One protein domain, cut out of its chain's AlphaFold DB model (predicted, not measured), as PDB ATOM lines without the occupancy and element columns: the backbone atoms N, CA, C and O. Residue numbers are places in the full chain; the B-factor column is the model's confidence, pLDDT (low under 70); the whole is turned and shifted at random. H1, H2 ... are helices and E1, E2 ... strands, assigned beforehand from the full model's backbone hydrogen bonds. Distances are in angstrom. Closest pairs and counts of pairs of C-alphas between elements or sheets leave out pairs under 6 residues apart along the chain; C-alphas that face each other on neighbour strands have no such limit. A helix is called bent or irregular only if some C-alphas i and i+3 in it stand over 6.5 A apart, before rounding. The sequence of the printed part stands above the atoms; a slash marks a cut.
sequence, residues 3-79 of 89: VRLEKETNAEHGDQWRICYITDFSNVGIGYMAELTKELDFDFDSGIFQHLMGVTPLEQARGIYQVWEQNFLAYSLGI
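Overview. This is residues 3 to 79 of the 89 residues of an uncharacterized protein of Shewanella halifaxensis (strain HAW-EB4) (UniProt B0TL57). A long, narrow, curled sheet of five strands has one helix, H1, crossing one face, with residues 73 to 79 of H1 sticking out. E2 makes much of the longest axis, with E1 beside one half and E3 beside the other; short E4 follows beside E3, and short E5 beside E4 at the sheet's edge. The 77 printed residues hold five named strands, then one named helix; the sheet's order is E1 E2 E3 E4 E5, antiparallel, and the class is mixed. The whole is loose, with a radius of gyration of the C-alphas of 15.2 A, and spans 52 by 31 by 24 A.

Arrangement. Start with the meander, each strand the antiparallel neighbour of the one before: E1, residues 3 to 10, E2, 14 to 28, E3, 35 to 43, E4, 48 to 51, and E5, 54 to 57. Within hydrogen-bond range, find N 6 and O 18 at 2.9 A, N 24 and O 40 at 2.8 A, N 41 and O 50 at 2.8 A, and N 49 and O 56 at 2.8 A, one pair for each successive hairpin. E3 bends by 60 degrees at residue 40. H1, residues 58 to 79, is on one face at a height over the sheet of 10.1 A, giving two layers, helix and sheet. It runs only just across the strands, 62 degrees to E4 on the local plane. Their closest C-alphas, of Ile 48 and Leu 58, are 4.3 A apart. In H1, 13 of 18 O i to N i+4 pairs are within range.

Along the chain. Find C-alpha 3 at (-42.686, 41.913, -37.909), where E1 begins its 21.1 A. E2 measures 42.2 A, E3 21.1 A, E4 10.0 A and E5 10.5 A. H1 runs 28.6 A to C-alpha 79 at (-26.078, 51.819, -35.996); it is irregular, with C-alphas 60 and 63 7.5 A apart.

Size, cuts and confidence. The farthest C-alphas, of Glu 12 and Gly 31, are 52.8 A apart. The printed part has no cut, no link is long, and no printed residue is under 70 in pLDDT.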
ATOM      1  N   VAL A   3     -42.330  42.265 -36.527       97.69
ATOM      2  CA  VAL A   3     -42.686  41.913 -37.909       97.69
ATOM      3  C   VAL A   3     -43.125  40.457 -37.930       97.69
ATOM      4  O   VAL A   3     -42.363  39.586 -37.506       97.69
ATOM      5  N   ARG A   4     -44.324  40.188 -38.452       98.00
ATOM      6  CA  ARG A   4     -44.829  38.825 -38.649       98.00
ATOM      7  C   ARG A   4     -44.761  38.444 -40.118       98.00
ATOM      8  O   ARG A   4     -45.202  39.199 -40.985       98.00
ATOM      9  N   LEU A   5     -44.230  37.252 -40.374       97.38
ATOM     10  CA  LEU A   5     -44.172  36.636 -41.693       97.38
ATOM     11  C   LEU A   5     -44.936  35.314 -41.669       97.38
ATOM     12  O   LEU A   5     -44.821  34.557 -40.706       97.38
ATOM     13  N   GLU A   6     -45.634  35.000 -42.752       96.75
ATOM     14  CA  GLU A   6     -46.268  33.699 -42.960       96.75
ATOM     15  C   GLU A   6     -45.772  33.062 -44.249       96.75
ATOM     16  O   GLU A   6     -45.548  33.733 -45.259       96.75
ATOM     17  N   LYS A   7     -45.564  31.744 -44.199       95.19
ATOM     18  CA  LYS A   7     -45.155  30.974 -45.367       95.19
ATOM     19  C   LYS A   7     -46.388  30.625 -46.191       95.19
ATOM     20  O   LYS A   7     -47.326  30.025 -45.675       95.19
ATOM     21  N   GLU A   8     -46.349  30.931 -47.477       93.00
ATOM     22  CA  GLU A   8     -47.418  30.640 -48.425       93.00
ATOM     23  C   GLU A   8     -46.857  29.912 -49.641       93.00
ATOM     24  O   GLU A   8     -45.761  30.214 -50.112       93.00
ATOM     25  N   THR A   9     -47.606  28.948 -50.167       93.62
ATOM     26  CA  THR A   9     -47.229  28.264 -51.405       93.62
ATOM     27  C   THR A   9     -47.972  28.905 -52.569       93.62
ATOM     28  O   THR A   9     -49.192  28.800 -52.692       93.62
ATOM     29  N   ASN A  10     -47.221  29.562 -53.443       87.56
ATOM     30  CA  ASN A  10     -47.702  30.138 -54.685       87.56
ATOM     31  C   ASN A  10     -47.526  29.124 -55.832       87.56
ATOM     32  O   ASN A  10     -46.474  28.501 -55.969       87.56
ATOM     33  N   ALA A  11     -48.543  28.957 -56.681       87.38
ATOM     34  CA  ALA A  11     -48.500  27.989 -57.782       87.38
ATOM     35  C   ALA A  11     -47.452  28.319 -58.868       87.38
ATOM     36  O   ALA A  11     -46.933  27.409 -59.511       87.38
ATOM     37  N   GLU A  12     -47.129  29.598 -59.069       89.81
ATOM     38  CA  GLU A  12     -46.160  30.083 -60.063       89.81
ATOM     39  C   GLU A  12     -44.744  30.219 -59.493       89.81
ATOM     40  O   GLU A  12     -43.759  30.065 -60.216       89.81
ATOM     41  N   HIS A  13     -44.630  30.508 -58.197       85.44
ATOM     42  CA  HIS A  13     -43.360  30.870 -57.565       85.44
ATOM     43  C   HIS A  13     -42.905  29.927 -56.444       85.44
ATOM     44  O   HIS A  13     -41.830  30.130 -55.882       85.44
ATOM     45  N   GLY A  14     -43.681  28.888 -56.137       92.06
ATOM     46  CA  GLY A  14     -43.392  27.951 -55.056       92.06
ATOM     47  C   GLY A  14     -43.570  28.581 -53.677       92.06
ATOM     48  O   GLY A  14     -44.413  29.453 -53.475       92.06
ATOM     49  N   ASP A  15     -42.785  28.114 -52.712       95.19
ATOM     50  CA  ASP A  15     -42.838  28.605 -51.338       95.19
ATOM     51  C   ASP A  15     -42.307  30.043 -51.226       95.19
ATOM     52  O   ASP A  15     -41.158  30.329 -51.570       95.19
ATOM     53  N   GLN A  16     -43.130  30.934 -50.684       94.44
ATOM     54  CA  GLN A  16     -42.830  32.340 -50.442       94.44
ATOM     55  C   GLN A  16     -43.142  32.721 -48.995       94.44
ATOM     56  O   GLN A  16     -43.864  32.020 -48.290       94.44
ATOM     57  N   TRP A  17     -42.584  33.846 -48.553       94.56
ATOM     58  CA  TRP A  17     -42.935  34.471 -47.282       94.56
ATOM     59  C   TRP A  17     -43.693  35.759 -47.563       94.56
ATOM     60  O   TRP A  17     -43.187  36.634 -48.269       94.56
ATOM     61  N   ARG A  18     -44.890  35.879 -46.997       94.88
ATOM     62  CA  ARG A  18     -45.683  37.103 -47.004       94.88
ATOM     63  C   ARG A  18     -45.485  37.833 -45.680       94.88
ATOM     64  O   ARG A  18     -45.398  37.202 -44.631       94.88
ATOM     65  N   ILE A  19     -45.413  39.160 -45.733       96.62
ATOM     66  CA  ILE A  19     -45.450  40.004 -44.536       96.62
ATOM     67  C   ILE A  19     -46.913  40.168 -44.120       96.62
ATOM     68  O   ILE A  19     -47.700  40.697 -44.899       96.62
ATOM     69  N   CYS A  20     -47.261  39.731 -42.910       97.88
ATOM     70  CA  CYS A  20     -48.601  39.904 -42.342       97.88
ATOM     71  C   CYS A  20     -48.783  41.327 -41.822       97.88
ATOM     72  O   CYS A  20     -49.708  42.039 -42.204       97.88
ATOM     73  N   TYR A  21     -47.862  41.760 -40.962       98.31
ATOM     74  CA  TYR A  21     -47.865  43.103 -40.402       98.31
ATOM     75  C   TYR A  21     -46.470  43.540 -39.965       98.31
ATOM     76  O   TYR A  21     -45.571  42.724 -39.725       98.31
ATOM     77  N   ILE A  22     -46.326  44.856 -39.835       98.50
ATOM     78  CA  ILE A  22     -45.187  45.531 -39.223       98.50
ATOM     79  C   ILE A  22     -45.742  46.501 -38.183       98.50
ATOM     80  O   ILE A  22     -46.452  47.441 -38.536       98.50
ATOM     81  N   THR A  23     -45.379  46.311 -36.918       98.44
ATOM     82  CA  THR A  23     -45.833  47.176 -35.824       98.44
ATOM     83  C   THR A  23     -44.643  47.830 -35.136       98.44
ATOM     84  O   THR A  23     -43.740  47.155 -34.635       98.44
ATOM     85  N   ASP A  24     -44.649  49.155 -35.067       98.12
ATOM     86  CA  ASP A  24     -43.766  49.943 -34.220       98.12
ATOM     87  C   ASP A  24     -44.487  50.372 -32.938       98.12
ATOM     88  O   ASP A  24     -45.681  50.681 -32.945       98.12
ATOM     89  N   PHE A  25     -43.757  50.381 -31.826       97.44
ATOM     90  CA  PHE A  25     -44.314  50.611 -30.498       97.44
ATOM     91  C   PHE A  25     -43.568  51.726 -29.779       97.44
ATOM     92  O   PHE A  25     -42.338  51.791 -29.831       97.44
ATOM     93  N   SER A  26     -44.297  52.512 -28.995       96.12
ATOM     94  CA  SER A  26     -43.715  53.477 -28.069       96.12
ATOM     95  C   SER A  26     -44.479  53.548 -26.756       96.12
ATOM     96  O   SER A  26     -45.615  53.091 -26.638       96.12
ATOM     97  N   ASN A  27     -43.816  54.083 -25.730       95.69
ATOM     98  CA  ASN A  27     -44.448  54.333 -24.442       95.69
ATOM     99  C   ASN A  27     -45.269  55.624 -24.529       95.69
ATOM    100  O   ASN A  27     -44.704  56.705 -24.703       95.69
ATOM    101  N   VAL A  28     -46.584  55.512 -24.370       95.19
ATOM    102  CA  VAL A  28     -47.531  56.631 -24.427       95.19
ATOM    103  C   VAL A  28     -48.140  56.844 -23.043       95.19
ATOM    104  O   VAL A  28     -48.568  55.892 -22.401       95.19
ATOM    105  N   GLY A  29     -48.170  58.094 -22.572       93.81
ATOM    106  CA  GLY A  29     -48.669  58.466 -21.243       93.81
ATOM    107  C   GLY A  29     -47.679  59.335 -20.464       93.81
ATOM    108  O   GLY A  29     -46.732  59.876 -21.033       93.81
ATOM    109  N   ILE A  30     -47.903  59.501 -19.155       95.06
ATOM    110  CA  ILE A  30     -47.066  60.348 -18.288       95.06
ATOM    111  C   ILE A  30     -46.478  59.523 -17.146       95.06
ATOM    112  O   ILE A  30     -47.202  58.930 -16.346       95.06
ATOM    113  N   GLY A  31     -45.151  59.555 -17.023       93.38
ATOM    114  CA  GLY A  31     -44.431  58.942 -15.910       93.38
ATOM    115  C   GLY A  31     -44.747  57.455 -15.770       93.38
ATOM    116  O   GLY A  31     -44.624  56.694 -16.722       93.38
ATOM    117  N   TYR A  32     -45.175  57.047 -14.576       93.56
ATOM    118  CA  TYR A  32     -45.505  55.651 -14.272       93.56
ATOM    119  C   TYR A  32     -46.782  55.142 -14.963       93.56
ATOM    120  O   TYR A  32     -47.067  53.953 -14.889       93.56
ATOM    121  N   MET A  33     -47.556  56.027 -15.600       95.19
ATOM    122  CA  MET A  33     -48.747  55.675 -16.380       95.19
ATOM    123  C   MET A  33     -48.433  55.497 -17.871       95.19
ATOM    124  O   MET A  33     -49.354  55.441 -18.679       95.19
ATOM    125  N   ALA A  34     -47.154  55.504 -18.260       96.81
ATOM    126  CA  ALA A  34     -46.768  55.268 -19.640       96.81
ATOM    127  C   ALA A  34     -46.881  53.774 -19.975       96.81
ATOM    128  O   ALA A  34     -46.288  52.937 -19.294       96.81
ATOM    129  N   GLU A  35     -47.618  53.456 -21.036       96.75
ATOM    130  CA  GLU A  35     -47.850  52.088 -21.495       96.75
ATOM    131  C   GLU A  35     -47.314  51.887 -22.910       96.75
ATOM    132  O   GLU A  35     -47.357  52.793 -23.749       96.75
ATOM    133  N   LEU A  36     -46.830  50.674 -23.182       96.06
ATOM    134  CA  LEU A  36     -46.381  50.291 -24.512       96.06
ATOM    135  C   LEU A  36     -47.591  50.216 -25.448       96.06
ATOM    136  O   LEU A  36     -48.460  49.361 -25.294       96.06
ATOM    137  N   THR A  37     -47.633  51.110 -26.425       96.00
ATOM    138  CA  THR A  37     -48.748  51.274 -27.359       96.00
ATOM    139  C   THR A  37     -48.248  51.119 -28.788       96.00
ATOM    140  O   THR A  37     -47.105  51.461 -29.090       96.00
ATOM    141  N   LYS A  38     -49.108  50.615 -29.681       96.38
ATOM    142  CA  LYS A  38     -48.854  50.636 -31.125       96.38
ATOM    143  C   LYS A  38     -48.804  52.087 -31.603       96.38
ATOM    144  O   LYS A  38     -49.822  52.778 -31.585       96.38
ATOM    145  N   GLU A  39     -47.633  52.549 -32.016       96.38
ATOM    146  CA  GLU A  39     -47.477  53.896 -32.562       96.38
ATOM    147  C   GLU A  39     -47.793  53.918 -34.055       96.38
ATOM    148  O   GLU A  39     -48.545  54.780 -34.513       96.38
ATOM    149  N   LEU A  40     -47.248  52.944 -34.788       98.00
ATOM    150  CA  LEU A  40     -47.445  52.736 -36.219       98.00
ATOM    151  C   LEU A  40     -47.704  51.247 -36.453       98.00
ATOM    152  O   LEU A  40     -46.900  50.417 -36.043       98.00
ATOM    153  N   ASP A  41     -48.801  50.898 -37.111       98.50
ATOM    154  CA  ASP A  41     -49.173  49.509 -37.385       98.50
ATOM    155  C   ASP A  41     -49.572  49.363 -38.852       98.50
ATOM    156  O   ASP A  41     -50.654  49.797 -39.254       98.50
ATOM    157  N   PHE A  42     -48.675  48.801 -39.661       98.62
ATOM    158  CA  PHE A  42     -48.915  48.476 -41.062       98.62
ATOM    159  C   PHE A  42     -49.436  47.039 -41.137       98.62
ATOM    160  O   PHE A  42     -48.649  46.094 -41.134       98.62
ATOM    161  N   ASP A  43     -50.756  46.876 -41.177       98.25
ATOM    162  CA  ASP A  43     -51.423  45.576 -41.255       98.25
ATOM    163  C   ASP A  43     -51.773  45.276 -42.721       98.25
ATOM    164  O   ASP A  43     -52.721  45.830 -43.289       98.25
ATOM    165  N   PHE A  44     -50.960  44.423 -43.350       97.81
ATOM    166  CA  PHE A  44     -51.101  44.059 -44.759       97.81
ATOM    167  C   PHE A  44     -52.254  43.082 -44.986       97.81
ATOM    168  O   PHE A  44     -52.863  43.119 -46.055       97.81
ATOM    169  N   ASP A  45     -52.588  42.263 -43.987       96.62
ATOM    170  CA  ASP A  45     -53.677  41.287 -44.069       96.62
ATOM    171  C   ASP A  45     -55.046  41.950 -44.014       96.62
ATOM    172  O   ASP A  45     -55.944  41.615 -44.789       96.62
ATOM    173  N   SER A  46     -55.190  42.947 -43.147       97.44
ATOM    174  CA  SER A  46     -56.408  43.749 -43.058       97.44
ATOM    175  C   SER A  46     -56.434  44.910 -44.061       97.44
ATOM    176  O   SER A  46     -57.483  45.522 -44.261       97.44
ATOM    177  N   GLY A  47     -55.297  45.250 -44.682       98.12
ATOM    178  CA  GLY A  47     -55.170  46.391 -45.595       98.12
ATOM    179  C   GLY A  47     -55.335  47.749 -44.903       98.12
ATOM    180  O   GLY A  47     -55.796  48.711 -45.524       98.12
ATOM    181  N   ILE A  48     -54.970  47.845 -43.623       98.56
ATOM    182  CA  ILE A  48     -55.127  49.059 -42.811       98.56
ATOM    183  C   ILE A  48     -53.795  49.540 -42.238       98.56
ATOM    184  O   ILE A  48     -52.865  48.779 -41.993       98.56
ATOM    185  N   PHE A  49     -53.743  50.837 -41.976       98.56
ATOM    186  CA  PHE A  49     -52.702  51.492 -41.210       98.56
ATOM    187  C   PHE A  49     -53.307  52.104 -39.945       98.56
ATOM    188  O   PHE A  49     -54.158  53.000 -40.029       98.56
ATOM    189  N   GLN A  50     -52.874  51.627 -38.779       98.25
ATOM    190  CA  GLN A  50     -53.287  52.151 -37.475       98.25
ATOM    191  C   GLN A  50     -52.166  53.006 -36.887       98.25
ATOM    192  O   GLN A  50     -50.987  52.677 -36.986       98.25
ATOM    193  N   HIS A  51     -52.539  54.119 -36.275       95.19
ATOM    194  CA  HIS A  51     -51.631  55.009 -35.566       95.19
ATOM    195  C   HIS A  51     -52.386  55.688 -34.422       95.19
ATOM    196  O   HIS A  51     -53.603  55.543 -34.296       95.19
ATOM    197  N   LEU A  52     -51.691  56.472 -33.599       91.81
ATOM    198  CA  LEU A  52     -52.286  57.086 -32.402       91.81
ATOM    199  C   LEU A  52     -53.530  57.954 -32.676       91.81
ATOM    200  O   LEU A  52     -54.322  58.175 -31.765       91.81
ATOM    201  N   MET A  53     -53.714  58.451 -33.906       91.56
ATOM    202  CA  MET A  53     -54.861  59.289 -34.286       91.56
ATOM    203  C   MET A  53     -56.024  58.506 -34.913       91.56
ATOM    204  O   MET A  53     -57.067  59.097 -35.187       91.56
ATOM    205  N   GLY A  54     -55.880  57.194 -35.125       95.62
ATOM    206  CA  GLY A  54     -56.945  56.334 -35.633       95.62
ATOM    207  C   GLY A  54     -56.479  55.330 -36.685       95.62
ATOM    208  O   GLY A  54     -55.302  54.988 -36.790       95.62
ATOM    209  N   VAL A  55     -57.443  54.846 -37.468       98.19
ATOM    210  CA  VAL A  55     -57.245  53.820 -38.497       98.19
ATOM    211  C   VAL A  55     -57.540  54.413 -39.867       98.19
ATOM    212  O   VAL A  55     -58.554  55.081 -40.065       98.19
ATOM    213  N   THR A  56     -56.657  54.151 -40.819       97.94
ATOM    214  CA  THR A  56     -56.773  54.581 -42.218       97.94
ATOM    215  C   THR A  56     -56.484  53.410 -43.153       97.94
ATOM    216  O   THR A  56     -55.859  52.442 -42.724       97.94
ATOM    217  N   PRO A  57     -56.908  53.459 -44.421       98.38
ATOM    218  CA  PRO A  57     -56.472  52.490 -45.422       98.38
ATOM    219  C   PRO A  57     -54.948  52.492 -45.613       98.38
ATOM    220  O   PRO A  57     -54.319  53.556 -45.620       98.38
ATOM    221  N   LEU A  58     -54.353  51.311 -45.800       98.06
ATOM    222  CA  LEU A  58     -52.899  51.143 -45.892       98.06
ATOM    223  C   LEU A  58     -52.274  51.952 -47.041       98.06
ATOM    224  O   LEU A  58     -51.157  52.452 -46.915       98.06
ATOM    225  N   GLU A  59     -52.987  52.158 -48.151       97.12
ATOM    226  CA  GLU A  59     -52.484  52.940 -49.282       97.12
ATOM    227  C   GLU A  59     -52.195  54.408 -48.937       97.12
ATOM    228  O   GLU A  59     -51.351  55.033 -49.585       97.12
ATOM    229  N   GLN A  60     -52.842  54.951 -47.903       97.19
ATOM    230  CA  GLN A  60     -52.593  56.315 -47.428       97.19
ATOM    231  C   GLN A  60     -51.287  56.410 -46.626       97.19
ATOM    232  O   GLN A  60     -50.713  57.492 -46.504       97.19
ATOM    233  N   ALA A  61     -50.757  55.279 -46.155       96.94
ATOM    234  CA  ALA A  61     -49.540  55.215 -45.357       96.94
ATOM    235  C   ALA A  61     -48.244  55.230 -46.190       96.94
ATOM    236  O   ALA A  61     -47.154  55.198 -45.627       96.94
ATOM    237  N   ARG A  62     -48.312  55.315 -47.529       95.44
ATOM    238  CA  ARG A  62     -47.124  55.257 -48.410       95.44
ATOM    239  C   ARG A  62     -46.036  56.265 -48.039       95.44
ATOM    240  O   ARG A  62     -44.861  55.912 -48.020       95.44
ATOM    241  N   GLY A  63     -46.426  57.507 -47.746       96.31
ATOM    242  CA  GLY A  63     -45.473  58.561 -47.394       96.31
ATOM    243  C   GLY A  63     -44.781  58.297 -46.056       96.31
ATOM    244  O   GLY A  63     -43.561  58.402 -45.964       96.31
ATOM    245  N   ILE A  64     -45.547  57.907 -45.033       96.38
ATOM    246  CA  ILE A  64     -44.989  57.618 -43.706       96.38
ATOM    247  C   ILE A  64     -44.164  56.329 -43.707       96.38
ATOM    248  O   ILE A  64     -43.099  56.306 -43.100       96.38
ATOM    249  N   TYR A  65     -44.589  55.303 -44.451       97.44
ATOM    250  CA  TYR A  65     -43.862  54.042 -44.585       97.44
ATOM    251  C   TYR A  65     -42.453  54.262 -45.144       97.44
ATOM    252  O   TYR A  65     -41.494  53.752 -44.581       97.44
ATOM    253  N   GLN A  66     -42.299  55.079 -46.193       97.81
ATOM    254  CA  GLN A  66     -40.982  55.365 -46.780       97.81
ATOM    255  C   GLN A  66     -40.019  56.018 -45.783       97.81
ATOM    256  O   GLN A  66     -38.847  55.654 -45.722       97.81
ATOM    257  N   VAL A  67     -40.506  56.979 -44.994       98.12
ATOM    258  CA  VAL A  67     -39.689  57.651 -43.974       98.12
ATOM    259  C   VAL A  67     -39.358  56.691 -42.833       98.12
ATOM    260  O   VAL A  67     -38.211  56.620 -42.391       98.12
ATOM    261  N   TRP A  68     -40.354  55.937 -42.367       97.81
ATOM    262  CA  TRP A  68     -40.186  54.944 -41.314       97.81
ATOM    263  C   TRP A  68     -39.171  53.862 -41.714       97.81
ATOM    264  O   TRP A  68     -38.235  53.611 -40.961       97.81
ATOM    265  N   GLU A  69     -39.285  53.292 -42.916       97.75
ATOM    266  CA  GLU A  69     -38.406  52.229 -43.416       97.75
ATOM    267  C   GLU A  69     -36.954  52.710 -43.529       97.75
ATOM    268  O   GLU A  69     -36.032  52.025 -43.083       97.75
ATOM    269  N   GLN A  70     -36.734  53.918 -44.056       98.06
ATOM    270  CA  GLN A  70     -35.395  54.510 -44.140       98.06
ATOM    271  C   GLN A  70     -34.753  54.667 -42.759       98.06
ATOM    272  O   GLN A  70     -33.592  54.292 -42.569       98.06
ATOM    273  N   ASN A  71     -35.512  55.173 -41.784       97.75
ATOM    274  CA  ASN A  71     -35.042  55.307 -40.408       97.75
ATOM    275  C   ASN A  71     -34.769  53.935 -39.781       97.75
ATOM    276  O   ASN A  71     -33.702  53.724 -39.203       97.75
ATOM    277  N   PHE A  72     -35.686  52.981 -39.949       97.25
ATOM    278  CA  PHE A  72     -35.545  51.626 -39.431       97.25
ATOM    279  C   PHE A  72     -34.283  50.939 -39.966       97.25
ATOM    280  O   PHE A  72     -33.527  50.349 -39.191       97.25
ATOM    281  N   LEU A  73     -34.000  51.049 -41.266       97.25
ATOM    282  CA  LEU A  73     -32.795  50.487 -41.878       97.25
ATOM    283  C   LEU A  73     -31.521  51.174 -41.374       97.25
ATOM    284  O   LEU A  73     -30.536  50.490 -41.082       97.25
ATOM    285  N   ALA A  74     -31.531  52.500 -41.214       98.19
ATOM    286  CA  ALA A  74     -30.398  53.236 -40.656       98.19
ATOM    287  C   ALA A  74     -30.091  52.800 -39.212       98.19
ATOM    288  O   ALA A  74     -28.933  52.541 -38.869       98.19
ATOM    289  N   TYR A  75     -31.122  52.648 -38.378       97.81
ATOM    290  CA  TYR A  75     -30.981  52.189 -36.997       97.81
ATOM    291  C   TYR A  75     -30.559  50.720 -36.916       97.81
ATOM    292  O   TYR A  75     -29.659  50.385 -36.146       97.81
ATOM    293  N   SER A  76     -31.142  49.851 -37.740       95.88
ATOM    294  CA  SER A  76     -30.895  48.405 -37.704       95.88
ATOM    295  C   SER A  76     -29.551  48.010 -38.299       95.88
ATOM    296  O   SER A  76     -28.792  47.270 -37.679       95.88
ATOM    297  N   LEU A  77     -29.242  48.489 -39.505       94.69
ATOM    298  CA  LEU A  77     -28.066  48.054 -40.261       94.69
ATOM    299  C   LEU A  77     -26.874  48.987 -40.060       94.69
ATOM    300  O   LEU A  77     -25.739  48.520 -39.979       94.69
ATOM    301  N   GLY A  78     -27.128  50.295 -39.975       95.62
ATOM    302  CA  GLY A  78     -26.084  51.300 -39.796       95.62
ATOM    303  C   GLY A  78     -25.559  51.326 -38.364       95.62
ATOM    304  O   GLY A  78     -24.376  51.085 -38.127       95.62
ATOM    305  N   ILE A  79     -26.447  51.605 -37.407       96.25
ATOM    306  CA  ILE A  79     -26.078  51.819 -35.996       96.25
ATOM    307  C   ILE A  79     -26.168  50.527 -35.169       96.25
ATOM    308  O   ILE A  79     -25.518  50.422 -34.131       96.25
TER     309      ILE A  79